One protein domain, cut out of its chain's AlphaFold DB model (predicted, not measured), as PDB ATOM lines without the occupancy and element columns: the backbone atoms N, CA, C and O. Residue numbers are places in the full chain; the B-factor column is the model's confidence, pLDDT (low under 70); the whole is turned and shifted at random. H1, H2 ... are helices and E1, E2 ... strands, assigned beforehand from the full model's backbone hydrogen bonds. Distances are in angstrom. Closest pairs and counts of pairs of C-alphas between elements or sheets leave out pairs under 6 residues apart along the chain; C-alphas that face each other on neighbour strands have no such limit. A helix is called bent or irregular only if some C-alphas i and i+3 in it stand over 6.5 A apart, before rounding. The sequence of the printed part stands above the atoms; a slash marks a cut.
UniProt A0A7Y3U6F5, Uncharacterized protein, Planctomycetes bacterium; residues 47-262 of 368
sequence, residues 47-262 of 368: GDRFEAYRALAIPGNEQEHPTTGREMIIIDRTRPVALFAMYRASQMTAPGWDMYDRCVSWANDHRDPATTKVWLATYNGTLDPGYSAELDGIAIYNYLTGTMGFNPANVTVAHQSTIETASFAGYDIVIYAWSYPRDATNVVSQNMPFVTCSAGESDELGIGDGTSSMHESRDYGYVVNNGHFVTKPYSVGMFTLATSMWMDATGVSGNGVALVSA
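Overview. This is residues 47 to 262 of the 368 residues of an uncharacterized protein of Planctomycetes bacterium (UniProt A0A7Y3U6F5). One curled sheet of nine strands is folded back on itself: E4, E3, E5, E6, E2 and E1 form a wall, and the bent hairpin of E7 and E8 turns back to face part of it, with E9 as the hinge. H2 and H3 are over one face of the wall, H4 is over the other and touches H5, and H1 lies away from the sheet. The printed part has 216 residues, with named elements in the order H1 E1 E2 H2 E3 H3 E4 H4 E5 H5 E6 E7 E8 E9. The mixed sheet runs E4 E3 E5 E6 E2 E1 E9 E7 E8; the class is mixed, helices and strands, with 103 residues, under half, in named elements. The whole is compact, with a radius of gyration of the C-alphas of 15.8 A and spans of 44 by 39 by 29 A.

Arrangement. H1, residues 47 to 56, is not on the sheet. E1, residues 71 to 76, and E2, residues 81 to 84, form a hairpin, with N 83 and O 74 within hydrogen-bond range at 2.8 A. H2, residues 96 to 107, is on the sheet; its closest C-alphas with E2 are those of Ala 107 and Val 81, 6.1 A apart. E3 is residues 118 to 122. H3, residues 132 to 146, is on the same face as H2, at a height over the sheet of 9.2 A. E4, residues 155 to 159, is parallel to E3, with N 156 and O 118 at 2.9 A. H4, residues 160 to 164, is on the opposite face. E5, residues 173 to 176, is parallel to E3, with N 175 and O 119 at 2.8 A. H5, residues 185 to 189, only grazes the sheet and touches H4, the closest C-alphas being those of Asn 186 and Glu 164, 5.4 A. E6, residues 194 to 196, is parallel to E5, N 195 and O 174 at 3.1 A, and to E2, N 196 and O 82 at 2.9 A. E3, H3, E4 and E5, H5, E6 are strand-helix-strand units, a helix between parallel neighbour strands; E2, H2, E3 and E4, H4, E5 are split ones, whose strands are not neighbours; these four crossovers are right-handed. E7, residues 214 to 223, bends by 114 degrees at residue 217, and E8, residues 237 to 249, by 129 degrees at residue 245; they form a hairpin, with N 241 and O 219 at 2.7 A. E9, residues 256 to 261, is antiparallel to E7, N 222 and O 261 at 2.8 A, and to E1, N 259 and O 73 at 2.8 A. This is a folded sheet, one sheet bent back into two leaves that face each other. Every O i to N i+4 pair is within hydrogen-bond range in H1, H2 and H5, but 9 of 11 in H3 and 0 of 1 in H4, where 2 of 2 O i to N i+3 pairs are.

Along the chain. H1 begins at C-alpha 47, (133.491, 134.887, 119.292). From first to last C-alpha H2 is 16.4 A, H3 20.9 A, E7 16.9 A and E8 17.2 A. E9 ends at C-alpha 261, (145.061, 137.311, 90.588).

Size, cuts and confidence. The C-alphas farthest apart, of Gly 60 and Gly 130, are 49.5 A apart. The printed part has no cut. The links H1 to E1, E2 to H2, E6 to E7 and E7 to E8 are long. The mean pLDDT of the printed part is 90.4; residues 47 to 67 are under 70.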
ATOM      1  N   GLY A  47     132.428 135.822 118.909       47.53
ATOM      2  CA  GLY A  47     133.491 134.887 119.292       47.53
ATOM      3  C   GLY A  47     133.369 133.517 118.616       47.53
ATOM      4  O   GLY A  47     134.380 132.953 118.208       47.53
ATOM      5  N   ASP A  48     132.143 133.010 118.431       48.78
ATOM      6  CA  ASP A  48     131.912 131.745 117.717       48.78
ATOM      7  C   ASP A  48     132.255 131.863 116.232       48.78
ATOM      8  O   ASP A  48     132.699 130.891 115.631       48.78
ATOM      9  N   ARG A  49     132.079 133.047 115.635       55.69
ATOM     10  CA  ARG A  49     132.477 133.314 114.248       55.69
ATOM     11  C   ARG A  49     133.986 133.364 114.109       55.69
ATOM     12  O   ARG A  49     134.514 132.668 113.253       55.69
ATOM     13  N   PHE A  50     134.673 134.119 114.962       44.50
ATOM     14  CA  PHE A  50     136.132 134.185 114.951       44.50
ATOM     15  C   PHE A  50     136.761 132.796 115.145       44.50
ATOM     16  O   PHE A  50     137.628 132.400 114.371       44.50
ATOM     17  N   GLU A  51     136.277 132.011 116.113       45.44
ATOM     18  CA  GLU A  51     136.765 130.645 116.339       45.44
ATOM     19  C   GLU A  51     136.330 129.669 115.240       45.44
ATOM     20  O   GLU A  51     137.110 128.790 114.879       45.44
ATOM     21  N   ALA A  52     135.146 129.843 114.639       44.47
ATOM     22  CA  ALA A  52     134.771 129.099 113.443       44.47
ATOM     23  C   ALA A  52     135.755 129.400 112.312       44.47
ATOM     24  O   ALA A  52     136.401 128.461 111.870       44.47
ATOM     25  N   TYR A  53     135.942 130.667 111.913       45.09
ATOM     26  CA  TYR A  53     136.841 131.109 110.834       45.09
ATOM     27  C   TYR A  53     138.299 130.707 111.065       45.09
ATOM     28  O   TYR A  53     138.945 130.183 110.158       45.09
ATOM     29  N   ARG A  54     138.799 130.853 112.292       44.91
ATOM     30  CA  ARG A  54     140.131 130.392 112.690       44.91
ATOM     31  C   ARG A  54     140.267 128.868 112.618       44.91
ATOM     32  O   ARG A  54     141.333 128.377 112.265       44.91
ATOM     33  N   ALA A  55     139.205 128.116 112.910       38.44
ATOM     34  CA  ALA A  55     139.167 126.669 112.701       38.44
ATOM     35  C   ALA A  55     138.985 126.266 111.219       38.44
ATOM     36  O   ALA A  55     139.272 125.116 110.884       38.44
ATOM     37  N   LEU A  56     138.543 127.178 110.334       35.53
ATOM     38  CA  LEU A  56     138.511 126.976 108.871       35.53
ATOM     39  C   LEU A  56     139.892 127.137 108.236       35.53
ATOM     40  O   LEU A  56     140.183 126.467 107.251       35.53
ATOM     41  N   ALA A  57     140.761 127.958 108.826       38.03
ATOM     42  CA  ALA A  57     142.170 128.045 108.467       38.03
ATOM     43  C   ALA A  57     142.946 126.814 108.976       38.03
ATOM     44  O   ALA A  57     143.773 126.904 109.884       38.03
ATOM     45  N   ILE A  58     142.655 125.625 108.439       38.47
ATOM     46  CA  ILE A  58     143.403 124.410 108.785       38.47
ATOM     47  C   ILE A  58     144.805 124.500 108.163       38.47
ATOM     48  O   ILE A  58     144.927 124.553 106.937       38.47
ATOM     49  N   PRO A  59     145.886 124.411 108.958       34.09
ATOM     50  CA  PRO A  59     147.217 124.190 108.416       34.09
ATOM     51  C   PRO A  59     147.269 122.779 107.810       34.09
ATOM     52  O   PRO A  59     147.244 121.795 108.550       34.09
ATOM     53  N   GLY A  60     147.325 122.665 106.479       34.84
ATOM     54  CA  GLY A  60     147.757 121.424 105.819       34.84
ATOM     55  C   GLY A  60     146.951 120.885 104.634       34.84
ATOM     56  O   GLY A  60     147.408 119.898 104.071       34.84
ATOM     57  N   ASN A  61     145.823 121.487 104.228       37.09
ATOM     58  CA  ASN A  61     145.015 120.969 103.102       37.09
ATOM     59  C   ASN A  61     144.775 121.948 101.939       37.09
ATOM     60  O   ASN A  61     144.170 121.555 100.946       37.09
ATOM     61  N   GLU A  62     145.264 123.185 102.010       47.94
ATOM     62  CA  GLU A  62     145.276 124.074 100.844       47.94
ATOM     63  C   GLU A  62     146.551 123.801 100.047       47.94
ATOM     64  O   GLU A  62     147.653 124.159 100.469       47.94
ATOM     65  N   GLN A  63     146.391 123.097  98.930       42.84
ATOM     66  CA  GLN A  63     147.450 122.848  97.964       42.84
ATOM     67  C   GLN A  63     148.095 124.191  97.585       42.84
ATOM     68  O   GLN A  63     147.385 125.144  97.275       42.84
ATOM     69  N   GLU A  64     149.429 124.284  97.657       45.25
ATOM     70  CA  GLU A  64     150.172 125.435  97.134       45.25
ATOM     71  C   GLU A  64     149.794 125.593  95.658       45.25
ATOM     72  O   GLU A  64     150.256 124.842  94.796       45.25
ATOM     73  N   HIS A  65     148.874 126.516  95.372       52.41
ATOM     74  CA  HIS A  65     148.541 126.860  94.003       52.41
ATOM     75  C   HIS A  65     149.809 127.426  93.364       52.41
ATOM     76  O   HIS A  65     150.486 128.231  94.011       52.41
ATOM     77  N   PRO A  66     150.163 127.022  92.130       51.78
ATOM     78  CA  PRO A  66     151.268 127.641  91.421       51.78
ATOM     79  C   PRO A  66     150.966 129.134  91.314       51.78
ATOM     80  O   PRO A  66     150.059 129.556  90.599       51.78
ATOM     81  N   THR A  67     151.681 129.923  92.107       60.28
ATOM     82  CA  THR A  67     151.519 131.368  92.147       60.28
ATOM     83  C   THR A  67     151.954 131.901  90.798       60.28
ATOM     84  O   THR A  67     153.048 131.584  90.323       60.28
ATOM     85  N   THR A  68     151.125 132.734  90.187       71.62
ATOM     86  CA  THR A  68     151.505 133.449  88.960       71.62
ATOM     87  C   THR A  68     152.572 134.503  89.250       71.62
ATOM     88  O   THR A  68     153.182 135.060  88.339       71.62
ATOM     89  N   GLY A  69     152.784 134.790  90.537       85.38
ATOM     90  CA  GLY A  69     153.578 135.909  90.991       85.38
ATOM     91  C   GLY A  69     152.796 137.213  90.913       85.38
ATOM     92  O   GLY A  69     153.386 138.247  91.181       85.38
ATOM     93  N   ARG A  70     151.522 137.210  90.490       93.75
ATOM     94  CA  ARG A  70     150.710 138.397  90.181       93.75
ATOM     95  C   ARG A  70     149.376 138.393  90.922       93.75
ATOM     96  O   ARG A  70     148.322 138.725  90.377       93.75
ATOM     97  N   GLU A  71     149.433 138.078  92.206       95.31
ATOM     98  CA  GLU A  71     148.278 138.111  93.084       95.31
ATOM     99  C   GLU A  71     147.984 139.542  93.574       95.31
ATOM    100  O   GLU A  71     148.873 140.284  93.994       95.31
ATOM    101  N   MET A  72     146.712 139.942  93.482       96.88
ATOM    102  CA  MET A  72     146.232 141.296  93.792       96.88
ATOM    103  C   MET A  72     145.501 141.371  95.132       96.88
ATOM    104  O   MET A  72     145.497 142.417  95.774       96.88
ATOM    105  N   ILE A  73     144.858 140.282  95.556       97.81
ATOM    106  CA  ILE A  73     144.300 140.167  96.904       97.81
ATOM    107  C   ILE A  73     144.902 138.932  97.546       97.81
ATOM    108  O   ILE A  73     144.699 137.820  97.053       97.81
ATOM    109  N   ILE A  74     145.610 139.144  98.649       97.38
ATOM    110  CA  ILE A  74     146.244 138.088  99.432       97.38
ATOM    111  C   ILE A  74     145.851 138.288 100.890       97.38
ATOM    112  O   ILE A  74     145.899 139.409 101.387       97.38
ATOM    113  N   ILE A  75     145.482 137.218 101.583       97.12
ATOM    114  CA  ILE A  75     145.195 137.239 103.024       97.12
ATOM    115  C   ILE A  75     146.173 136.345 103.786       97.12
ATOM    116  O   ILE A  75     146.700 135.393 103.213       97.12
ATOM    117  N   ASP A  76     146.386 136.602 105.073       93.94
ATOM    118  CA  ASP A  76     147.034 135.640 105.977       93.94
ATOM    119  C   ASP A  76     145.998 134.633 106.496       93.94
ATOM    120  O   ASP A  76     144.908 135.006 106.933       93.94
ATOM    121  N   ARG A  77     146.342 133.342 106.495       80.81
ATOM    122  CA  ARG A  77     145.486 132.272 107.045       80.81
ATOM    123  C   ARG A  77     145.186 132.432 108.533       80.81
ATOM    124  O   ARG A  77     144.154 131.997 109.025       80.81
ATOM    125  N   THR A  78     146.139 132.963 109.276       84.56
ATOM    126  CA  THR A  78     146.196 132.899 110.740       84.56
ATOM    127  C   THR A  78     145.980 134.246 111.410       84.56
ATOM    128  O   THR A  78     145.732 134.292 112.617       84.56
ATOM    129  N   ARG A  79     146.085 135.340 110.651       93.31
ATOM    130  CA  ARG A  79     145.996 136.710 111.154       93.31
ATOM    131  C   ARG A  79     145.069 137.548 110.278       93.31
ATOM    132  O   ARG A  79     145.000 137.319 109.078       93.31
ATOM    133  N   PRO A  80     144.410 138.569 110.843       95.38
ATOM    134  CA  PRO A  80     143.572 139.492 110.086       95.38
ATOM    135  C   PRO A  80     144.420 140.532 109.330       95.38
ATOM    136  O   PRO A  80     144.300 141.738 109.554       95.38
ATOM    137  N   VAL A  81     145.330 140.067 108.469       97.88
ATOM    138  CA  VAL A  81     146.145 140.925 107.602       97.88
ATOM    139  C   VAL A  81     145.906 140.587 106.136       97.88
ATOM    140  O   VAL A  81     145.771 139.415 105.776       97.88
ATOM    141  N   ALA A  82     145.836 141.612 105.292       98.25
ATOM    142  CA  ALA A  82     145.584 141.465 103.868       98.25
ATOM    143  C   ALA A  82     146.339 142.490 103.024       98.25
ATOM    144  O   ALA A  82     146.465 143.661 103.387       98.25
ATOM    145  N   LEU A  83     146.738 142.046 101.837       98.44
ATOM    146  CA  LEU A  83     147.056 142.891 100.699       98.44
ATOM    147  C   LEU A  83     145.798 143.074  99.844       98.44
ATOM    148  O   LEU A  83     145.133 142.102  99.484       98.44
ATOM    149  N   PHE A  84     145.517 144.316  99.465       98.38
ATOM    150  CA  PHE A  84     144.505 144.706  98.491       98.38
ATOM    151  C   PHE A  84     145.131 145.649  97.455       98.38
ATOM    152  O   PHE A  84     145.039 146.874  97.544       98.38
ATOM    153  N   ALA A  85     145.803 145.076  96.462       97.38
ATOM    154  CA  ALA A  85     146.684 145.779  95.533       97.38
ATOM    155  C   ALA A  85     145.960 146.527  94.393       97.38
ATOM    156  O   ALA A  85     146.601 147.148  93.545       97.38
ATOM    157  N   MET A  86     144.623 146.550  94.381       96.25
ATOM    158  CA  MET A  86     143.834 147.490  93.571       96.25
ATOM    159  C   MET A  86     143.929 148.909  94.174       96.25
ATOM    160  O   MET A  86     142.962 149.449  94.708       96.25
ATOM    161  N   TYR A  87     145.128 149.494  94.138       92.00
ATOM    162  CA  TYR A  87     145.529 150.608  95.002       92.00
ATOM    163  C   TYR A  87     144.978 151.983  94.591       92.00
ATOM    164  O   TYR A  87     144.871 152.870  95.439       92.00
ATOM    165  N   ARG A  88     144.616 152.202  93.314       96.19
ATOM    166  CA  ARG A  88     143.997 153.468  92.866       96.19
ATOM    167  C   ARG A  88     142.527 153.536  93.246       96.19
ATOM    168  O   ARG A  88     141.648 153.531  92.387       96.19
ATOM    169  N   ALA A  89     142.256 153.619  94.542       97.06
ATOM    170  CA  ALA A  89     140.907 153.687  95.088       97.06
ATOM    171  C   ALA A  89     140.057 154.811  94.470       97.06
ATOM    172  O   ALA A  89     138.862 154.634  94.256       97.06
ATOM    173  N   SER A  90     140.665 155.931  94.072       97.62
ATOM    174  CA  SER A  90     139.971 157.014  93.357       97.62
ATOM    175  C   SER A  90     139.392 156.615  91.986       97.62
ATOM    176  O   SER A  90     138.523 157.312  91.464       97.62
ATOM    177  N   GLN A  91     139.850 155.502  91.410       97.38
ATOM    178  CA  GLN A  91     139.395 154.921  90.140       97.38
ATOM    179  C   GLN A  91     138.593 153.627  90.338       97.38
ATOM    180  O   GLN A  91     138.111 153.043  89.366       97.38
ATOM    181  N   MET A  92     138.478 153.150  91.579       97.81
ATOM    182  CA  MET A  92     137.878 151.860  91.879       97.81
ATOM    183  C   MET A  92     136.374 151.887  91.596       97.81
ATOM    184  O   MET A  92     135.662 152.846  91.902       97.81
ATOM    185  N   THR A  93     135.888 150.808  90.993       97.31
ATOM    186  CA  THR A  93     134.473 150.584  90.681       97.31
ATOM    187  C   THR A  93     134.055 149.198  91.165       97.31
ATOM    188  O   THR A  93     134.860 148.473  91.747       97.31
ATOM    189  N   ALA A  94     132.790 148.820  90.977       95.88
ATOM    190  CA  ALA A  94     132.363 147.447  91.229       95.88
ATOM    191  C   ALA A  94     133.019 146.472  90.220       95.88
ATOM    192  O   ALA A  94     133.185 146.852  89.059       95.88
ATOM    193  N   PRO A  95     133.341 145.225  90.627       97.31
ATOM    194  CA  PRO A  95     133.218 144.677  91.987       97.31
ATOM    195  C   PRO A  95     134.337 145.056  92.976       97.31
ATOM    196  O   PRO A  95     134.244 144.689  94.143       97.31
ATOM    197  N   GLY A  96     135.362 145.808  92.559       97.69
ATOM    198  CA  GLY A  96     136.500 146.190  93.406       97.69
ATOM    199  C   GLY A  96     136.105 146.770  94.771       97.69
ATOM    200  O   GLY A  96     136.588 146.290  95.792       97.69
ATOM    201  N   TRP A  97     135.164 147.719  94.820       98.19
ATOM    202  CA  TRP A  97     134.703 148.296  96.096       98.19
ATOM    203  C   TRP A  97     133.987 147.300  97.022       98.19
ATOM    204  O   TRP A  97     134.137 147.394  98.239       98.19
ATOM    205  N   ASP A  98     133.239 146.333  96.480       97.88
ATOM    206  CA  ASP A  98     132.605 145.286  97.299       97.88
ATOM    207  C   ASP A  98     133.658 144.308  97.843       97.88
ATOM    208  O   ASP A  98     133.627 143.960  99.021       97.88
ATOM    209  N   MET A  99     134.658 143.935  97.035       98.06
ATOM    210  CA  MET A  99     135.788 143.137  97.523       98.06
ATOM    211  C   MET A  99     136.591 143.886  98.598       98.06
ATOM    212  O   MET A  99     137.011 143.273  99.579       98.06
ATOM    213  N   TYR A 100     136.781 145.202  98.447       98.56
ATOM    214  CA  TYR A 100     137.455 146.037  99.444       98.56
ATOM    215  C   TYR A 100     136.681 146.075 100.765       98.56
ATOM    216  O   TYR A 100     137.261 145.806 101.815       98.56
ATOM    217  N   ASP A 101     135.367 146.330 100.711       98.38
ATOM    218  CA  ASP A 101     134.474 146.302 101.878       98.38
ATOM    219  C   ASP A 101     134.613 144.980 102.639       98.38
ATOM    220  O   ASP A 101     134.906 144.947 103.836       98.38
ATOM    221  N   ARG A 102     134.518 143.858 101.922       98.00
ATOM    222  CA  ARG A 102     134.632 142.534 102.536       98.00
ATOM    223  C   ARG A 102     136.008 142.272 103.131       98.00
ATOM    224  O   ARG A 102     136.088 141.616 104.167       98.00
ATOM    225  N   CYS A 103     137.068 142.761 102.489       98.31
ATOM    226  CA  CYS A 103     138.437 142.654 102.986       98.31
ATOM    227  C   CYS A 103     138.598 143.405 104.313       98.31
ATOM    228  O   CYS A 103     139.031 142.819 105.304       98.31
ATOM    229  N   VAL A 104     138.148 144.663 104.366       98.44
ATOM    230  CA  VAL A 104     138.168 145.478 105.589       98.44
ATOM    231  C   VAL A 104     137.271 144.873 106.668       98.44
ATOM    232  O   VAL A 104     137.683 144.793 107.819       98.44
ATOM    233  N   SER A 105     136.073 144.403 106.313       96.44
ATOM    234  CA  SER A 105     135.149 143.755 107.247       96.44
ATOM    235  C   SER A 105     135.760 142.500 107.869       96.44
ATOM    236  O   SER A 105     135.719 142.357 109.087       96.44
ATOM    237  N   TRP A 106     136.370 141.622 107.067       96.19
ATOM    238  CA  TRP A 106     137.054 140.420 107.554       96.19
ATOM    239  C   TRP A 106     138.249 140.759 108.450       96.19
ATOM    240  O   TRP A 106     138.349 140.231 109.554       96.19
ATOM    241  N   ALA A 107     139.122 141.674 108.016       97.12
ATOM    242  CA  ALA A 107     140.272 142.085 108.817       97.12
ATOM    243  C   ALA A 107     139.824 142.729 110.143       97.12
ATOM    244  O   ALA A 107     140.416 142.508 111.191       97.12
ATOM    245  N   ASN A 108     138.714 143.463 110.135       96.00
ATOM    246  CA  ASN A 108     138.122 144.054 111.332       96.00
ATOM    247  C   ASN A 108     137.283 143.061 112.167       96.00
ATOM    248  O   ASN A 108     136.480 143.490 112.997       96.00
ATOM    249  N   ASP A 109     137.408 141.749 111.937       92.00
ATOM    250  CA  ASP A 109     136.647 140.700 112.639       92.00
ATOM    251  C   ASP A 109     135.125 140.948 112.621       92.00
ATOM    252  O   ASP A 109     134.398 140.728 113.589       92.00
ATOM    253  N   HIS A 110     134.635 141.510 111.515       93.12
ATOM    254  CA  HIS A 110     133.238 141.881 111.298       93.12
ATOM    255  C   HIS A 110     132.630 142.758 112.405       93.12
ATOM    256  O   HIS A 110     131.414 142.738 112.622       93.12
ATOM    257  N   ARG A 111     133.454 143.533 113.121       93.88
ATOM    258  CA  ARG A 111     132.969 144.478 114.130       93.88
ATOM    259  C   ARG A 111     132.077 145.535 113.495       93.88
ATOM    260  O   ARG A 111     132.263 145.913 112.339       93.88
ATOM    261  N   ASP A 112     131.139 146.043 114.294       95.69
ATOM    262  CA  ASP A 112     130.237 147.119 113.886       95.69
ATOM    263  C   ASP A 112     131.046 148.361 113.448       95.69
ATOM    264  O   ASP A 112     131.738 148.968 114.287       95.69
ATOM    265  N   PRO A 113     130.954 148.772 112.167       97.75
ATOM    266  CA  PRO A 113     131.640 149.950 111.642       97.75
ATOM    267  C   PRO A 113     131.407 151.216 112.473       97.75
ATOM    268  O   PRO A 113     132.331 152.005 112.680       97.75
ATOM    269  N   ALA A 114     130.207 151.400 113.034       97.75
ATOM    270  CA  ALA A 114     129.856 152.606 113.784       97.75
ATOM    271  C   ALA A 114     130.671 152.775 115.081       97.75
ATOM    272  O   ALA A 114     130.837 153.897 115.572       97.75
ATOM    273  N   THR A 115     131.189 151.675 115.635       97.81
ATOM    274  CA  THR A 115     131.978 151.664 116.880       97.81
ATOM    275  C   THR A 115     133.462 151.382 116.664       97.81
ATOM    276  O   THR A 115     134.259 151.645 117.564       97.81
ATOM    277  N   THR A 116     133.830 150.904 115.474       98.50
ATOM    278  CA  THR A 116     135.206 150.551 115.123       98.50
ATOM    279  C   THR A 116     136.081 151.796 115.002       98.50
ATOM    280  O   THR A 116     135.685 152.777 114.370       98.50
ATOM    281  N   LYS A 117     137.293 151.737 115.561       98.75
ATOM    282  CA  LYS A 117     138.333 152.764 115.440       98.75
ATOM    283  C   LYS A 117     139.379 152.385 114.402       98.75
ATOM    284  O   LYS A 117     140.048 151.362 114.524       98.75
ATOM    285  N   VAL A 118     139.563 153.258 113.420       98.81
ATOM    286  CA  VAL A 118     140.427 153.035 112.257       98.81
ATOM    287  C   VAL A 118     141.615 153.986 112.302       98.81
ATOM    288  O   VAL A 118     141.439 155.192 112.477       98.81
ATOM    289  N   TRP A 119     142.819 153.451 112.104       98.81
ATOM    290  CA  TRP A 119     143.992 154.245 111.740       98.81
ATOM    291  C   TRP A 119     144.176 154.191 110.223       98.81
ATOM    292  O   TRP A 119     144.637 153.185 109.689       98.81
ATOM    293  N   LEU A 120     143.801 155.260 109.523       98.75
ATOM    294  CA  LEU A 120     143.923 155.371 108.073       98.75
ATOM    295  C   LEU A 120     145.196 156.144 107.715       98.75
ATOM    296  O   LEU A 120     145.254 157.370 107.823       98.75
ATOM    297  N   ALA A 121     146.219 155.421 107.277       98.50
ATOM    298  CA  ALA A 121     147.463 155.991 106.789       98.50
ATOM    299  C   ALA A 121     147.312 156.403 105.311       98.50
ATOM    300  O   ALA A 121     147.203 155.549 104.429       98.50
ATOM    301  N   THR A 122     147.299 157.712 105.045       98.25
ATOM    302  CA  THR A 122     147.256 158.307 103.695       98.25
ATOM    303  C   THR A 122     148.598 158.935 103.335       98.25
ATOM    304  O   THR A 122     149.491 159.017 104.178       98.25
ATOM    305  N   TYR A 123     148.778 159.394 102.094       96.50
ATOM    306  CA  TYR A 123     150.083 159.833 101.594       96.50
ATOM    307  C   TYR A 123     150.776 160.873 102.498       96.50
ATOM    308  O   TYR A 123     151.956 160.716 102.819       96.50
ATOM    309  N   ASN A 124     150.060 161.897 102.960       96.50
ATOM    310  CA  ASN A 124     150.570 162.945 103.836       96.50
ATOM    311  C   ASN A 124     149.774 163.113 105.145       96.50
ATOM    312  O   ASN A 124     150.111 163.978 105.957       96.50
ATOM    313  N   GLY A 125     148.754 162.285 105.380       97.25
ATOM    314  CA  GLY A 125     147.939 162.334 106.595       97.25
ATOM    315  C   GLY A 125     146.916 163.451 106.617       97.25
ATOM    316  O   GLY A 125     146.478 163.873 107.687       97.25
ATOM    317  N   THR A 126     146.547 163.941 105.443       96.88
ATOM    318  CA  THR A 126     145.437 164.867 105.262       96.88
ATOM    319  C   THR A 126     144.368 164.217 104.388       96.88
ATOM    320  O   THR A 126     144.488 163.069 103.982       96.88
ATOM    321  N   LEU A 127     143.295 164.951 104.120       97.19
ATOM    322  CA  LEU A 127     142.292 164.606 103.114       97.19
ATOM    323  C   LEU A 127     142.125 165.793 102.163       97.19
ATOM    324  O   LEU A 127     141.008 166.199 101.847       97.19
ATOM    325  N   ASP A 128     143.239 166.433 101.800       97.50
ATOM    326  CA  ASP A 128     143.226 167.639 100.978       97.50
ATOM    327  C   ASP A 128     143.093 167.280  99.486       97.50
ATOM    328  O   ASP A 128     144.048 166.771  98.889       97.50
ATOM    329  N   PRO A 129     141.948 167.578  98.840       96.19
ATOM    330  CA  PRO A 129     141.743 167.278  97.424       96.19
ATOM    331  C   PRO A 129     142.661 168.085  96.492       96.19
ATOM    332  O   PRO A 129     142.744 167.775  95.304       96.19
ATOM    333  N   GLY A 130     143.345 169.120  96.995       96.31
ATOM    334  CA  GLY A 130     144.356 169.879  96.260       96.31
ATOM    335  C   GLY A 130     145.656 169.105  96.012       96.31
ATOM    336  O   GLY A 130     146.420 169.480  95.121       96.31
ATOM    337  N   TYR A 131     145.899 168.015  96.745       95.06
ATOM    338  CA  TYR A 131     147.052 167.140  96.549       95.06
ATOM    339  C   TYR A 131     146.621 165.854  95.846       95.06
ATOM    340  O   TYR A 131     145.964 164.998  96.427       95.06
ATOM    341  N   SER A 132     147.041 165.673  94.591       94.06
ATOM    342  CA  SER A 132     146.652 164.502  93.787       94.06
ATOM    343  C   SER A 132     147.055 163.157  94.403       94.06
ATOM    344  O   SER A 132     146.413 162.146  94.134       94.06
ATOM    345  N   ALA A 133     148.093 163.138  95.243       93.25
ATOM    346  CA  ALA A 133     148.506 161.949  95.980       93.25
ATOM    347  C   ALA A 133     147.537 161.557  97.115       93.25
ATOM    348  O   ALA A 133     147.558 160.414  97.552       93.25
ATOM    349  N   GLU A 134     146.653 162.455  97.563       96.62
ATOM    350  CA  GLU A 134     145.628 162.144  98.571       96.62
ATOM    351  C   GLU A 134     144.355 161.541  97.978       96.62
ATOM    352  O   GLU A 134     143.514 161.054  98.727       96.62
ATOM    353  N   LEU A 135     144.176 161.555  96.652       97.38
ATOM    354  CA  LEU A 135     142.902 161.162  96.038       97.38
ATOM    355  C   LEU A 135     142.474 159.738  96.413       97.38
ATOM    356  O   LEU A 135     141.286 159.497  96.622       97.38
ATOM    357  N   ASP A 136     143.427 158.815  96.541       97.62
ATOM    358  CA  ASP A 136     143.150 157.426  96.915       97.62
ATOM    359  C   ASP A 136     142.801 157.300  98.414       97.62
ATOM    360  O   ASP A 136     141.820 156.641  98.766       97.62
ATOM    361  N   GLY A 137     143.501 158.030  99.290       98.00
ATOM    362  CA  GLY A 137     143.164 158.127 100.716       98.00
ATOM    363  C   GLY A 137     141.796 158.773 100.967       98.00
ATOM    364  O   GLY A 137     141.017 158.283 101.783       98.00
ATOM    365  N   ILE A 138     141.461 159.822 100.210       98.62
ATOM    366  CA  ILE A 138     140.148 160.484 100.224       98.62
ATOM    367  C   ILE A 138     139.053 159.519  99.768       98.62
ATOM    368  O   ILE A 138     137.994 159.458 100.395       98.62
ATOM    369  N   ALA A 139     139.289 158.761  98.695       98.56
ATOM    370  CA  ALA A 139     138.327 157.784  98.195       98.56
ATOM    371  C   ALA A 139     138.035 156.698  99.242       98.56
ATOM    372  O   ALA A 139     136.867 156.446  99.536       98.56
ATOM    373  N   ILE A 140     139.075 156.132  99.864       98.62
ATOM    374  CA  ILE A 140     138.929 155.149 100.947       98.62
ATOM    375  C   ILE A 140     138.192 155.753 102.146       98.62
ATOM    376  O   ILE A 140     137.218 155.169 102.611       98.62
ATOM    377  N   TYR A 141     138.586 156.939 102.622       98.75
ATOM    378  CA  TYR A 141     137.918 157.602 103.747       98.75
ATOM    379  C   TYR A 141     136.419 157.826 103.486       98.75
ATOM    380  O   TYR A 141     135.573 157.524 104.335       98.75
ATOM    381  N   ASN A 142     136.079 158.332 102.297       98.69
ATOM    382  CA  ASN A 142     134.693 158.569 101.903       98.69
ATOM    383  C   ASN A 142     133.906 157.260 101.787       98.69
ATOM    384  O   ASN A 142     132.739 157.225 102.168       98.69
ATOM    385  N   TYR A 143     134.526 156.186 101.297       98.62
ATOM    386  CA  TYR A 143     133.878 154.880 101.207       98.62
ATOM    387  C   TYR A 143     133.628 154.270 102.593       98.62
ATOM    388  O   TYR A 143     132.509 153.843 102.884       98.62
ATOM    389  N   LEU A 144     134.624 154.313 103.485       98.69
ATOM    390  CA  LEU A 144     134.497 153.854 104.872       98.69
ATOM    391  C   LEU A 144     133.343 154.575 105.585       98.69
ATOM    392  O   LEU A 144     132.463 153.945 106.168       98.69
ATOM    393  N   THR A 145     133.321 155.903 105.522       98.56
ATOM    394  CA  THR A 145     132.359 156.707 106.289       98.56
ATOM    395  C   THR A 145     130.987 156.830 105.627       98.56
ATOM    396  O   THR A 145     129.971 156.864 106.317       98.56
ATOM    397  N   GLY A 146     130.939 156.890 104.295       98.31
ATOM    398  CA  GLY A 146     129.711 157.092 103.526       98.31
ATOM    399  C   GLY A 146     128.992 155.801 103.138       98.31
ATOM    400  O   GLY A 146     127.763 155.786 103.124       98.31
ATOM    401  N   THR A 147     129.736 154.733 102.841       98.25
ATOM    402  CA  THR A 147     129.173 153.461 102.361       98.25
ATOM    403  C   THR A 147     129.193 152.393 103.446       98.25
ATOM    404  O   THR A 147     128.155 151.809 103.741       98.25
ATOM    405  N   MET A 148     130.350 152.159 104.073       98.12
ATOM    406  CA  MET A 148     130.498 151.103 105.086       98.12
ATOM    407  C   MET A 148     129.954 151.509 106.467       98.12
ATOM    408  O   MET A 148     129.806 150.664 107.343       98.12
ATOM    409  N   GLY A 149     129.638 152.791 106.678       98.25
ATOM    410  CA  GLY A 149     129.004 153.281 107.906       98.25
ATOM    411  C   GLY A 149     129.956 153.490 109.086       98.25
ATOM    412  O   GLY A 149     129.498 153.586 110.226       98.25
ATOM    413  N   PHE A 150     131.267 153.584 108.844       98.50
ATOM    414  CA  PHE A 150     132.215 153.960 109.891       98.50
ATOM    415  C   PHE A 150     131.917 155.368 110.395       98.50
ATOM    416  O   PHE A 150     131.727 156.300 109.613       98.50
ATOM    417  N   ASN A 151     131.917 155.549 111.715       98.44
ATOM    418  CA  ASN A 151     131.760 156.881 112.284       98.44
ATOM    419  C   ASN A 151     132.995 157.734 111.932       98.44
ATOM    420  O   ASN A 151     134.095 157.368 112.352       98.44
ATOM    421  N   PRO A 152     132.847 158.888 111.249       98.56
ATOM    422  CA  PRO A 152     133.975 159.761 110.914       98.56
ATOM    423  C   PRO A 152     134.861 160.125 112.111       98.56
ATOM    424  O   PRO A 152     136.073 160.236 111.973       98.56
ATOM    425  N   ALA A 153     134.279 160.265 113.310       98.31
ATOM    426  CA  ALA A 153     135.022 160.589 114.528       98.31
ATOM    427  C   ALA A 153     135.942 159.455 115.023       98.31
ATOM    428  O   ALA A 153     136.804 159.697 115.866       98.31
ATOM    429  N   ASN A 154     135.756 158.234 114.517       98.56
ATOM    430  CA  ASN A 154     136.573 157.069 114.839       98.56
ATOM    431  C   ASN A 154     137.625 156.758 113.759       98.56
ATOM    432  O   ASN A 154     138.407 155.826 113.942       98.56
ATOM    433  N   VAL A 155     137.653 157.502 112.650       98.62
ATOM    434  CA  VAL A 155     138.644 157.325 111.581       98.62
ATOM    435  C   VAL A 155     139.735 158.380 111.737       98.62
ATOM    436  O   VAL A 155     139.571 159.535 111.344       98.62
ATOM    437  N   THR A 156     140.866 157.985 112.315       98.69
ATOM    438  CA  THR A 156     142.047 158.846 112.421       98.69
ATOM    439  C   THR A 156     142.830 158.787 111.121       98.69
ATOM    440  O   THR A 156     143.355 157.736 110.763       98.69
ATOM    441  N   VAL A 157     142.947 159.924 110.440       98.62
ATOM    442  CA  VAL A 157     143.792 160.074 109.250       98.62
ATOM    443  C   VAL A 157     145.204 160.467 109.678       98.62
ATOM    444  O   VAL A 157     145.379 161.401 110.461       98.62
ATOM    445  N   ALA A 158     146.209 159.751 109.179       98.62
ATOM    446  CA  ALA A 158     147.603 159.931 109.564       98.62
ATOM    447  C   ALA A 158     148.553 159.810 108.368       98.62
ATOM    448  O   ALA A 158     148.233 159.200 107.353       98.62
ATOM    449  N   HIS A 159     149.741 160.408 108.489       98.38
ATOM    450  CA  HIS A 159     150.758 160.374 107.437       98.38
ATOM    451  C   HIS A 159     151.261 158.943 107.221       98.38
ATOM    452  O   HIS A 159     151.500 158.236 108.196       98.38
ATOM    453  N   GLN A 160     151.491 158.528 105.976       97.06
ATOM    454  CA  GLN A 160     151.890 157.162 105.611       97.06
ATOM    455  C   GLN A 160     153.094 156.644 106.413       97.06
ATOM    456  O   GLN A 160     153.082 155.524 106.897       97.06
ATOM    457  N   SER A 161     154.101 157.487 106.661       97.06
ATOM    458  CA  SER A 161     155.292 157.113 107.445       97.06
ATOM    459  C   SER A 161     155.010 156.824 108.923       97.06
ATOM    460  O   SER A 161     155.890 156.365 109.643       97.06
ATOM    461  N   THR A 162     153.809 157.130 109.420       97.94
ATOM    462  CA  THR A 162     153.434 156.799 110.797       97.94
ATOM    463  C   THR A 162     153.301 155.295 110.990       97.94
ATOM    464  O   THR A 162     153.456 154.849 112.122       97.94
ATOM    465  N   ILE A 163     153.106 154.502 109.925       97.44
ATOM    466  CA  ILE A 163     153.011 153.048 110.081       97.44
ATOM    467  C   ILE A 163     154.283 152.438 110.684       97.44
ATOM    468  O   ILE A 163     154.190 151.511 111.481       97.44
ATOM    469  N   GLU A 164     155.442 153.048 110.413       97.12
ATOM    470  CA  GLU A 164     156.770 152.591 110.841       97.12
ATOM    471  C   GLU A 164     157.016 152.791 112.350       97.12
ATOM    472  O   GLU A 164     157.865 152.131 112.941       97.12
ATOM    473  N   THR A 165     156.312 153.734 112.997       97.88
ATOM    474  CA  THR A 165     156.676 154.189 114.359       97.88
ATOM    475  C   THR A 165     155.510 154.511 115.295       97.88
ATOM    476  O   THR A 165     155.730 154.690 116.496       97.88
ATOM    477  N   ALA A 166     154.275 154.614 114.800       98.19
ATOM    478  CA  ALA A 166     153.128 154.961 115.631       98.19
ATOM    479  C   ALA A 166     152.760 153.838 116.607       98.19
ATOM    480  O   ALA A 166     152.982 152.652 116.355       98.19
ATOM    481  N   SER A 167     152.134 154.228 117.718       98.00
ATOM    482  CA  SER A 167     151.404 153.293 118.569       98.00
ATOM    483  C   SER A 167     149.963 153.203 118.085       98.00
ATOM    484  O   SER A 167     149.283 154.225 117.982       98.00
ATOM    485  N   PHE A 168     149.486 151.984 117.851       98.44
ATOM    486  CA  PHE A 168     148.105 151.721 117.436       98.44
ATOM    487  C   PHE A 168     147.208 151.322 118.614       98.44
ATOM    488  O   PHE A 168     146.094 150.835 118.429       98.44
ATOM    489  N   ALA A 169     147.673 151.547 119.848       97.94
ATOM    490  CA  ALA A 169     146.907 151.248 121.045       97.94
ATOM    491  C   ALA A 169     145.561 151.994 121.036       97.94
ATOM    492  O   ALA A 169     145.507 153.224 120.984       97.94
ATOM    493  N   GLY A 170     144.469 151.234 121.127       97.81
ATOM    494  CA  GLY A 170     143.109 151.769 121.134       97.81
ATOM    495  C   GLY A 170     142.461 151.914 119.757       97.81
ATOM    496  O   GLY A 170     141.334 152.406 119.714       97.81
ATOM    497  N   TYR A 171     143.131 151.490 118.683       98.69
ATOM    498  CA  TYR A 171     142.525 151.255 117.371       98.69
ATOM    499  C   TYR A 171     142.182 149.777 117.205       98.69
ATOM    500  O   TYR A 171     142.730 148.925 117.902       98.69
ATOM    501  N   ASP A 172     141.264 149.486 116.291       98.50
ATOM    502  CA  ASP A 172     140.813 148.128 115.991       98.50
ATOM    503  C   ASP A 172     141.422 147.608 114.685       98.50
ATOM    504  O   ASP A 172     141.679 146.416 114.564       98.50
ATOM    505  N   ILE A 173     141.703 148.503 113.735       98.69
ATOM    506  CA  ILE A 173     142.297 148.174 112.439       98.69
ATOM    507  C   ILE A 173     143.186 149.316 111.938       98.69
ATOM    508  O   ILE A 173     142.894 150.500 112.145       98.69
ATOM    509  N   VAL A 174     144.269 148.949 111.257       98.75
ATOM    510  CA  VAL A 174     145.135 149.860 110.507       98.75
ATOM    511  C   VAL A 174     144.884 149.649 109.011       98.75
ATOM    512  O   VAL A 174     144.777 148.517 108.542       98.75
ATOM    513  N   ILE A 175     144.770 150.733 108.249       98.69
ATOM    514  CA  ILE A 175     144.586 150.697 106.794       98.69
ATOM    515  C   ILE A 175     145.661 151.566 106.150       98.69
ATOM    516  O   ILE A 175     145.791 152.741 106.497       98.69
ATOM    517  N   TYR A 176     146.404 151.007 105.198       98.50
ATOM    518  CA  TYR A 176     147.401 151.722 104.406       98.50
ATOM    519  C   TYR A 176     146.898 151.954 102.981       98.50
ATOM    520  O   TYR A 176     146.756 151.022 102.192       98.50
ATOM    521  N   ALA A 177     146.608 153.215 102.657       97.50
ATOM    522  CA  ALA A 177     145.894 153.623 101.446       97.50
ATOM    523  C   ALA A 177     146.813 153.995 100.265       97.50
ATOM    524  O   ALA A 177     146.411 154.760  99.386       97.50
ATOM    525  N   TRP A 178     148.060 153.523 100.255       94.75
ATOM    526  CA  TRP A 178     149.050 153.915  99.253       94.75
ATOM    527  C   TRP A 178     149.819 152.710  98.706       94.75
ATOM    528  O   TRP A 178     149.862 151.661  99.338       94.75
ATOM    529  N   SER A 179     150.405 152.838  97.512       92.06
ATOM    530  CA  SER A 179     151.146 151.734  96.877       92.06
ATOM    531  C   SER A 179     152.632 151.715  97.210       92.06
ATOM    532  O   SER A 179     153.262 150.661  97.147       92.06
ATOM    533  N   TYR A 180     153.219 152.858  97.577       92.38
ATOM    534  CA  TYR A 180     154.644 152.901  97.898       92.38
ATOM    535  C   TYR A 180     154.898 152.209  99.236       92.38
ATOM    536  O   TYR A 180     154.250 152.589 100.212       92.38
ATOM    537  N   PRO A 181     155.840 151.256  99.299       92.06
ATOM    538  CA  PRO A 181     156.064 150.477 100.503       92.06
ATOM    539  C   PRO A 181     156.663 151.319 101.625       92.06
ATOM    540  O   PRO A 181     157.428 152.269 101.396       92.06
ATOM    541  N   ARG A 182     156.306 150.941 102.845       95.75
ATOM    542  CA  ARG A 182     156.805 151.450 104.121       95.75
ATOM    543  C   ARG A 182     157.040 150.256 105.038       95.75
ATOM    544  O   ARG A 182     156.433 149.220 104.840       95.75
ATOM    545  N   ASP A 183     157.885 150.417 106.051       95.75
ATOM    546  CA  ASP A 183     158.126 149.332 107.007       95.75
ATOM    547  C   ASP A 183     156.884 149.114 107.898       95.75
ATOM    548  O   ASP A 183     156.611 149.868 108.841       95.75
ATOM    549  N   ALA A 184     156.115 148.078 107.585       96.94
ATOM    550  CA  ALA A 184     154.935 147.607 108.293       96.94
ATOM    551  C   ALA A 184     155.273 146.645 109.449       96.94
ATOM    552  O   ALA A 184     154.365 146.225 110.178       96.94
ATOM    553  N   THR A 185     156.555 146.348 109.714       96.12
ATOM    554  CA  THR A 185     156.988 145.502 110.848       96.12
ATOM    555  C   THR A 185     156.443 146.030 112.173       96.12
ATOM    556  O   THR A 185     156.059 145.254 113.051       96.12
ATOM    557  N   ASN A 186     156.346 147.352 112.329       97.81
ATOM    558  CA  ASN A 186     155.773 147.965 113.523       97.81
ATOM    559  C   ASN A 186     154.284 147.606 113.710       97.81
ATOM    560  O   ASN A 186     153.889 147.245 114.820       97.81
ATOM    561  N   VAL A 187     153.478 147.617 112.641       97.69
ATOM    562  CA  VAL A 187     152.060 147.205 112.677       97.69
ATOM    563  C   VAL A 187     151.946 145.730 113.074       97.69
ATOM    564  O   VAL A 187     151.199 145.380 113.992       97.69
ATOM    565  N   VAL A 188     152.757 144.875 112.441       95.31
ATOM    566  CA  VAL A 188     152.795 143.428 112.696       95.31
ATOM    567  C   VAL A 188     153.227 143.110 114.129       95.31
ATOM    568  O   VAL A 188     152.598 142.290 114.797       95.31
ATOM    569  N   SER A 189     154.268 143.773 114.636       97.56
ATOM    570  CA  SER A 189     154.796 143.550 115.990       97.56
ATOM    571  C   SER A 189     153.818 143.952 117.099       97.56
ATOM    572  O   SER A 189     153.876 143.406 118.201       97.56
ATOM    573  N   GLN A 190     152.887 144.865 116.799       98.12
ATOM    574  CA  GLN A 190     151.786 145.250 117.683       98.12
ATOM    575  C   GLN A 190     150.552 144.337 117.534       98.12
ATOM    576  O   GLN A 190     149.561 144.550 118.229       98.12
ATOM    577  N   ASN A 191     150.619 143.305 116.680       96.88
ATOM    578  CA  ASN A 191     149.545 142.345 116.408       96.88
ATOM    579  C   ASN A 191     148.227 143.022 115.988       96.88
ATOM    580  O   ASN A 191     147.142 142.631 116.425       96.88
ATOM    581  N   MET A 192     148.334 144.065 115.164       98.19
ATOM    582  CA  MET A 192     147.184 144.811 114.668       98.19
ATOM    583  C   MET A 192     146.593 144.160 113.414       98.19
ATOM    584  O   MET A 192     147.357 143.769 112.527       98.19
ATOM    585  N   PRO A 193     145.255 144.107 113.282       98.44
ATOM    586  CA  PRO A 193     144.628 143.896 111.988       98.44
ATOM    587  C   PRO A 193     145.054 144.959 110.978       98.44
ATOM    588  O   PRO A 193     145.114 146.147 111.316       98.44
ATOM    589  N   PHE A 194     145.354 144.535 109.752       98.62
ATOM    590  CA  PHE A 194     145.988 145.406 108.767       98.62
ATOM    591  C   PHE A 194     145.538 145.121 107.337       98.62
ATOM    592  O   PHE A 194     145.652 144.001 106.852       98.62
ATOM    593  N   VAL A 195     145.070 146.152 106.638       98.62
ATOM    594  CA  VAL A 195     144.815 146.089 105.192       98.62
ATOM    595  C   VAL A 195     145.735 147.082 104.502       98.62
ATOM    596  O   VAL A 195     145.636 148.285 104.746       98.62
ATOM    597  N   THR A 196     146.612 146.593 103.630       98.50
ATOM    598  CA  THR A 196     147.523 147.435 102.849       98.50
ATOM    599  C   THR A 196     147.213 147.389 101.363       98.50
ATOM    600  O   THR A 196     146.823 146.353 100.828       98.50
ATOM    601  N   CYS A 197     147.409 148.515 100.681       98.06
ATOM    602  CA  CYS A 197     147.412 148.594  99.225       98.06
ATOM    603  C   CYS A 197     148.816 148.481  98.608       98.06
ATOM    604  O   CYS A 197     148.935 148.522  97.382       98.06
ATOM    605  N   SER A 198     149.870 148.336  99.417       97.38
ATOM    606  CA  SER A 198     151.242 148.217  98.926       97.38
ATOM    607  C   SER A 198     151.669 146.761  98.801       97.38
ATOM    608  O   SER A 198     151.848 146.054  99.791       97.38
ATOM    609  N   ALA A 199     151.910 146.330  97.564       96.75
ATOM    610  CA  ALA A 199     152.479 145.016  97.277       96.75
ATOM    611  C   ALA A 199     153.834 144.796  97.979       96.75
ATOM    612  O   ALA A 199     154.137 143.679  98.396       96.75
ATOM    613  N   GLY A 200     154.618 145.865  98.152       94.12
ATOM    614  CA  GLY A 200     155.946 145.804  98.759       94.12
ATOM    615  C   GLY A 200     155.971 145.643 100.278       94.12
ATOM    616  O   GLY A 200     157.051 145.480 100.814       94.12
ATOM    617  N   GLU A 201     154.821 145.689 100.955       97.00
ATOM    618  CA  GLU A 201     154.717 145.398 102.396       97.00
ATOM    619  C   GLU A 201     154.382 143.919 102.655       97.00
ATOM    620  O   GLU A 201     154.392 143.444 103.788       97.00
ATOM    621  N   SER A 202     154.030 143.163 101.610       97.00
ATOM    622  CA  SER A 202     153.480 141.810 101.746       97.00
ATOM    623  C   SER A 202     154.464 140.775 102.316       97.00
ATOM    624  O   SER A 202     154.019 139.790 102.916       97.00
ATOM    625  N   ASP A 203     155.772 140.991 102.175       96.12
ATOM    626  CA  ASP A 203     156.833 140.161 102.757       96.12
ATOM    627  C   ASP A 203     156.948 140.351 104.271       96.12
ATOM    628  O   ASP A 203     157.015 139.371 105.014       96.12
ATOM    629  N   GLU A 204     156.871 141.591 104.751       95.94
ATOM    630  CA  GLU A 204     156.825 141.929 106.179       95.94
ATOM    631  C   GLU A 204     155.556 141.374 106.841       95.94
ATOM    632  O   GLU A 204     155.568 140.929 107.995       95.94
ATOM    633  N   LEU A 205     154.457 141.331 106.085       95.75
ATOM    634  CA  LEU A 205     153.225 140.661 106.490       95.75
ATOM    635  C   LEU A 205     153.321 139.135 106.410       95.75
ATOM    636  O   LEU A 205     152.446 138.471 106.955       95.75
ATOM    637  N   GLY A 206     154.346 138.554 105.786       95.56
ATOM    638  CA  GLY A 206     154.496 137.104 105.632       95.56
ATOM    639  C   GLY A 206     153.415 136.453 104.762       95.56
ATOM    640  O   GLY A 206     153.118 135.273 104.961       95.56
ATOM    641  N   ILE A 207     152.808 137.219 103.848       96.00
ATOM    642  CA  ILE A 207     151.767 136.751 102.916       96.00
ATOM    643  C   ILE A 207     152.189 136.839 101.447       96.00
ATOM    644  O   ILE A 207     151.596 136.179 100.598       96.00
ATOM    645  N   GLY A 208     153.203 137.637 101.129       95.81
ATOM    646  CA  GLY A 208     153.725 137.790  99.776       95.81
ATOM    647  C   GLY A 208     155.245 137.852  99.750       95.81
ATOM    648  O   GLY A 208     155.898 137.691 100.779       95.81
ATOM    649  N   ASP A 209     155.823 138.006  98.567       95.06
ATOM    650  CA  ASP A 209     157.273 138.100  98.370       95.06
ATOM    651  C   ASP A 209     157.803 139.544  98.391       95.06
ATOM    652  O   ASP A 209     159.000 139.758  98.189       95.06
ATOM    653  N   GLY A 210     156.925 140.533  98.605       94.25
ATOM    654  CA  GLY A 210     157.277 141.958  98.648       94.25
ATOM    655  C   GLY A 210     157.732 142.522  97.297       94.25
ATOM    656  O   GLY A 210     158.071 143.701  97.179       94.25
ATOM    657  N   THR A 211     157.751 141.710  96.240       94.62
ATOM    658  CA  THR A 211     158.206 142.117  94.915       94.62
ATOM    659  C   THR A 211     157.007 142.524  94.075       94.62
ATOM    660  O   THR A 211     156.160 141.704  93.732       94.62
ATOM    661  N   SER A 212     156.951 143.802  93.689       93.50
ATOM    662  CA  SER A 212     155.954 144.273  92.722       93.50
ATOM    663  C   SER A 212     156.226 143.634  91.355       93.50
ATOM    664  O   SER A 212     157.192 143.965  90.664       93.50
ATOM    665  N   SER A 213     155.381 142.682  90.979       93.44
ATOM    666  CA  SER A 213     155.456 141.922  89.724       93.44
ATOM    667  C   SER A 213     154.597 142.522  88.609       93.44
ATOM    668  O   SER A 213     154.695 142.128  87.439       93.44
ATOM    669  N   MET A 214     153.743 143.475  88.981       94.31
ATOM    670  CA  MET A 214     152.835 144.201  88.115       94.31
ATOM    671  C   MET A 214     152.631 145.615  88.663       94.31
ATOM    672  O   MET A 214     152.515 145.795  89.873       94.31
ATOM    673  N   HIS A 215     152.566 146.584  87.748       95.00
ATOM    674  CA  HIS A 215     152.133 147.959  87.991       95.00
ATOM    675  C   HIS A 215     151.504 148.496  86.702       95.00
ATOM    676  O   HIS A 215     152.189 149.065  85.847       95.00
ATOM    677  N   GLU A 216     150.212 148.250  86.500       95.94
ATOM    678  CA  GLU A 216     149.535 148.608  85.249       95.94
ATOM    679  C   GLU A 216     148.040 148.873  85.432       95.94
ATOM    680  O   GLU A 216     147.458 148.585  86.475       95.94
ATOM    681  N   SER A 217     147.421 149.468  84.411       96.69
ATOM    682  CA  SER A 217     145.988 149.766  84.396       96.69
ATOM    683  C   SER A 217     145.211 148.606  83.773       96.69
ATOM    684  O   SER A 217     145.435 148.279  82.607       96.69
ATOM    685  N   ARG A 218     144.268 148.018  84.517       96.56
ATOM    686  CA  ARG A 218     143.399 146.915  84.065       96.56
ATOM    687  C   ARG A 218     141.951 147.154  84.458       96.56
ATOM    688  O   ARG A 218     141.661 147.859  85.417       96.56
ATOM    689  N   ASP A 219     141.040 146.580  83.692       96.69
ATOM    690  CA  ASP A 219     139.601 146.540  83.966       96.69
ATOM    691  C   ASP A 219     139.109 145.109  84.227       96.69
ATOM    692  O   ASP A 219     137.913 144.845  84.168       96.69
ATOM    693  N   TYR A 220     140.013 144.176  84.526       95.50
ATOM    694  CA  TYR A 220     139.679 142.796  84.853       95.50
ATOM    695  C   TYR A 220     140.672 142.202  85.851       95.50
ATOM    696  O   TYR A 220     141.778 142.710  86.038       95.50
ATOM    697  N   GLY A 221     140.261 141.099  86.462       95.62
ATOM    698  CA  GLY A 221     141.089 140.216  87.275       95.62
ATOM    699  C   GLY A 221     140.453 138.833  87.327       95.62
ATOM    700  O   GLY A 221     139.414 138.596  86.709       95.62
ATOM    701  N   TYR A 222     141.054 137.923  88.076       94.12
ATOM    702  CA  TYR A 222     140.567 136.560  88.240       94.12
ATOM    703  C   TYR A 222     140.320 136.308  89.716       94.12
ATOM    704  O   TYR A 222     141.237 136.433  90.522       94.12
ATOM    705  N   VAL A 223     139.089 135.963  90.088       92.06
ATOM    706  CA  VAL A 223     138.842 135.349  91.391       92.06
ATOM    707  C   VAL A 223     139.398 133.957  91.307       92.06
ATOM    708  O   VAL A 223     139.023 133.169  90.441       92.06
ATOM    709  N   VAL A 224     140.323 133.680  92.198       88.38
ATOM    710  CA  VAL A 224     141.069 132.448  92.136       88.38
ATOM    711  C   VAL A 224     140.673 131.511  93.271       88.38
ATOM    712  O   VAL A 224     140.412 130.337  93.045       88.38
ATOM    713  N   ASN A 225     140.421 132.057  94.456       83.06
ATOM    714  CA  ASN A 225     139.815 131.328  95.560       83.06
ATOM    715  C   ASN A 225     138.534 132.051  95.967       83.06
ATOM    716  O   ASN A 225     138.611 133.198  96.398       83.06
ATOM    717  N   ASN A 226     137.372 131.403  95.850       83.75
ATOM    718  CA  ASN A 226     136.083 131.919  96.328       83.75
ATOM    719  C   ASN A 226     135.588 131.233  97.619       83.75
ATOM    720  O   ASN A 226     134.473 131.484  98.067       83.75
ATOM    721  N   GLY A 227     136.404 130.391  98.256       76.06
ATOM    722  CA  GLY A 227     136.091 129.808  99.562       76.06
ATOM    723  C   GLY A 227     136.161 130.832 100.702       76.06
ATOM    724  O   GLY A 227     135.513 130.663 101.735       76.06
ATOM    725  N   HIS A 228     136.911 131.921 100.511       85.69
ATOM    726  CA  HIS A 228     137.076 132.973 101.510       85.69
ATOM    727  C   HIS A 228     135.950 134.018 101.480       85.69
ATOM    728  O   HIS A 228     135.440 134.370 100.420       85.69
ATOM    729  N   PHE A 229     135.604 134.604 102.637       86.06
ATOM    730  CA  PHE A 229     134.529 135.605 102.769       86.06
ATOM    731  C   PHE A 229     134.629 136.774 101.770       86.06
ATOM    732  O   PHE A 229     133.606 137.239 101.259       86.06
ATOM    733  N   VAL A 230     135.856 137.224 101.487       95.00
ATOM    734  CA  VAL A 230     136.151 138.353 100.587       95.00
ATOM    735  C   VAL A 230     135.670 138.101  99.162       95.00
ATOM    736  O   VAL A 230     135.111 138.991  98.528       95.00
ATOM    737  N   THR A 231     135.839 136.879  98.676       94.00
ATOM    738  CA  THR A 231     135.577 136.487  97.288       94.00
ATOM    739  C   THR A 231     134.391 135.536  97.146       94.00
ATOM    740  O   THR A 231     133.984 135.241  96.031       94.00
ATOM    741  N   LYS A 232     133.773 135.113  98.252       84.94
ATOM    742  CA  LYS A 232     132.646 134.168  98.293       84.94
ATOM    743  C   LYS A 232     131.473 134.455  97.350       84.94
ATOM    744  O   LYS A 232     130.924 133.505  96.805       84.94
ATOM    745  N   PRO A 233     131.028 135.707  97.138       85.25
ATOM    746  CA  PRO A 233     129.933 135.971  96.199       85.25
ATOM    747  C   PRO A 233     130.332 135.835  94.727       85.25
ATOM    748  O   PRO A 233     129.465 135.923  93.858       85.25
ATOM    749  N   TYR A 234     131.624 135.701  94.445       84.88
ATOM    750  CA  TYR A 234     132.171 135.704  93.104       84.88
ATOM    751  C   TYR A 234     132.534 134.285  92.686       84.88
ATOM    752  O   TYR A 234     133.161 133.536  93.433       84.88
ATOM    753  N   SER A 235     132.151 133.913  91.470       81.12
ATOM    754  CA  SER A 235     132.623 132.668  90.869       81.12
ATOM    755  C   SER A 235     134.132 132.735  90.647       81.12
ATOM    756  O   SER A 235     134.647 133.787  90.270       81.12
ATOM    757  N   VAL A 236     134.820 131.602  90.809       80.31
ATOM    758  CA  VAL A 236     136.193 131.445  90.309       80.31
ATOM    759  C   VAL A 236     136.225 131.743  88.807       80.31
ATOM    760  O   VAL A 236     135.322 131.344  88.067       80.31
ATOM    761  N   GLY A 237     137.261 132.450  88.363       81.12
ATOM    762  CA  GLY A 237     137.446 132.896  86.988       81.12
ATOM    763  C   GLY A 237     137.465 134.417  86.850       81.12
ATOM    764  O   GLY A 237     137.599 135.159  87.822       81.12
ATOM    765  N   MET A 238     137.377 134.882  85.606       90.00
ATOM    766  CA  MET A 238     137.508 136.300  85.280       90.00
ATOM    767  C   MET A 238     136.323 137.120  85.811       90.00
ATOM    768  O   MET A 238     135.164 136.764  85.592       90.00
ATOM    769  N   PHE A 239     136.610 138.273  86.406       93.50
ATOM    770  CA  PHE A 239     135.651 139.354  86.615       93.50
ATOM    771  C   PHE A 239     136.119 140.612  85.888       93.50
ATOM    772  O   PHE A 239     137.311 140.795  85.643       93.50
ATOM    773  N   THR A 240     135.180 141.501  85.570       94.00
ATOM    774  CA  THR A 240     135.468 142.809  84.977       94.00
ATOM    775  C   THR A 240     135.029 143.932  85.906       94.00
ATOM    776  O   THR A 240     134.001 143.846  86.579       94.00
ATOM    777  N   LEU A 241     135.828 144.990  85.947       94.88
ATOM    778  CA  LEU A 241     135.502 146.270  86.554       94.88
ATOM    779  C   LEU A 241     134.721 147.132  85.559       94.88
ATOM    780  O   LEU A 241     134.834 146.971  84.345       94.88
ATOM    781  N   ALA A 242     133.954 148.098  86.064       93.69
ATOM    782  CA  ALA A 242     133.237 149.035  85.197       93.69
ATOM    783  C   ALA A 242     134.180 149.987  84.438       93.69
ATOM    784  O   ALA A 242     133.830 150.494  83.373       93.69
ATOM    785  N   THR A 243     135.366 150.244  84.993       95.00
ATOM    786  CA  THR A 243     136.417 151.064  84.385       95.00
ATOM    787  C   THR A 243     137.789 150.486  84.689       95.00
ATOM    788  O   THR A 243     137.987 149.864  85.732       95.00
ATOM    789  N   SER A 244     138.756 150.756  83.809       96.25
ATOM    790  CA  SER A 244     140.158 150.445  84.080       96.25
ATOM    791  C   SER A 244     140.671 151.259  85.269       96.25
ATOM    792  O   SER A 244     140.353 152.443  85.393       96.25
ATOM    793  N   MET A 245     141.469 150.627  86.124       96.50
ATOM    794  CA  MET A 245     142.163 151.261  87.240       96.50
ATOM    795  C   MET A 245     143.581 150.711  87.360       96.50
ATOM    796  O   MET A 245     143.844 149.583  86.937       96.50
ATOM    797  N   TRP A 246     144.491 151.481  87.958       96.81
ATOM    798  CA  TRP A 246     145.821 150.946  88.249       96.81
ATOM    799  C   TRP A 246     145.799 149.976  89.420       96.81
ATOM    800  O   TRP A 246     145.159 150.217  90.449       96.81
ATOM    801  N   MET A 247     146.555 148.902  89.245       96.31
ATOM    802  CA  MET A 247     146.707 147.819  90.195       96.31
ATOM    803  C   MET A 247     148.176 147.433  90.276       96.31
ATOM    804  O   MET A 247     148.904 147.508  89.279       96.31
ATOM    805  N   ASP A 248     148.566 146.976  91.455       97.06
ATOM    806  CA  ASP A 248     149.825 146.286  91.674       97.06
ATOM    807  C   ASP A 248     149.555 144.796  91.886       97.06
ATOM    808  O   ASP A 248     148.412 144.368  92.075       97.06
ATOM    809  N   ALA A 249     150.612 143.995  91.847       96.44
ATOM    810  CA  ALA A 249     150.563 142.607  92.272       96.44
ATOM    811  C   ALA A 249     151.923 142.146  92.805       96.44
ATOM    812  O   ALA A 249     152.942 142.800  92.570       96.44
ATOM    813  N   THR A 250     151.924 141.028  93.523       95.94
ATOM    814  CA  THR A 250     153.108 140.369  94.104       95.94
ATOM    815  C   THR A 250     152.875 138.865  94.138       95.94
ATOM    816  O   THR A 250     151.733 138.420  93.986       95.94
ATOM    817  N   GLY A 251     153.940 138.080  94.298       94.00
ATOM    818  CA  GLY A 251     153.809 136.646  94.499       94.00
ATOM    819  C   GLY A 251     153.347 136.324  95.910       94.00
ATOM    820  O   GLY A 251     153.787 136.957  96.865       94.00
ATOM    821  N   VAL A 252     152.485 135.319  96.059       93.38
ATOM    822  CA  VAL A 252     152.156 134.765  97.383       93.38
ATOM    823  C   VAL A 252     153.361 134.040  97.982       93.38
ATOM    824  O   VAL A 252     154.055 133.282  97.308       93.38
ATOM    825  N   SER A 253     153.585 134.232  99.281       92.25
ATOM    826  CA  SER A 253     154.599 133.510 100.048       92.25
ATOM    827  C   SER A 253     154.136 133.281 101.495       92.25
ATOM    828  O   SER A 253     153.108 133.810 101.924       92.25
ATOM    829  N   GLY A 254     154.876 132.472 102.260       91.81
ATOM    830  CA  GLY A 254     154.624 132.283 103.692       91.81
ATOM    831  C   GLY A 254     153.226 131.733 104.003       91.81
ATOM    832  O   GLY A 254     152.877 130.630 103.587       91.81
ATOM    833  N   ASN A 255     152.439 132.495 104.767       89.56
ATOM    834  CA  ASN A 255     151.065 132.157 105.162       89.56
ATOM    835  C   ASN A 255     150.000 132.753 104.230       89.56
ATOM    836  O   ASN A 255     148.813 132.710 104.564       89.56
ATOM    837  N   GLY A 256     150.408 133.348 103.111       93.44
ATOM    838  CA  GLY A 256     149.498 134.009 102.193       93.44
ATOM    839  C   GLY A 256     148.564 133.042 101.468       93.44
ATOM    840  O   GLY A 256     148.945 131.928 101.107       93.44
ATOM    841  N   VAL A 257     147.340 133.497 101.214       90.50
ATOM    842  CA  VAL A 257     146.369 132.836 100.333       90.50
ATOM    843  C   VAL A 257     145.923 133.822  99.271       90.50
ATOM    844  O   VAL A 257     145.337 134.860  99.585       90.50
ATOM    845  N   ALA A 258     146.182 133.479  98.010       93.75
ATOM    846  CA  ALA A 258     145.686 134.219  96.858       93.75
ATOM    847  C   ALA A 258     144.158 134.138  96.801       93.75
ATOM    848  O   ALA A 258     143.606 133.043  96.700       93.75
ATOM    849  N   LEU A 259     143.478 135.282  96.803       94.19
ATOM    850  CA  LEU A 259     142.034 135.359  96.562       94.19
ATOM    851  C   LEU A 259     141.721 135.872  95.162       94.19
ATOM    852  O   LEU A 259     140.802 135.374  94.508       94.19
ATOM    853  N   VAL A 260     142.508 136.841  94.690       95.62
ATOM    854  CA  VAL A 260     142.392 137.422  93.352       95.62
ATOM    855  C   VAL A 260     143.771 137.544  92.711       95.62
ATOM    856  O   VAL A 260     144.710 138.001  93.358       95.62
ATOM    857  N   SER A 261     143.867 137.188  91.431       95.31
ATOM    858  CA  SER A 261     145.061 137.311  90.588       95.31
ATOM    859  C   SER A 261     144.807 138.248  89.409       95.31
ATOM    860  O   SER A 261     143.675 138.365  88.936       95.31
ATOM    861  N   ALA A 262     145.848 138.921  88.924       94.44
ATOM    862  CA  ALA A 262     145.768 139.716  87.705       94.44
ATOM    863  C   ALA A 262     145.642 138.833  86.454       94.44
ATOM    864  O   ALA A 262     144.938 139.200  85.513       94.44
TER     865      ALA A 262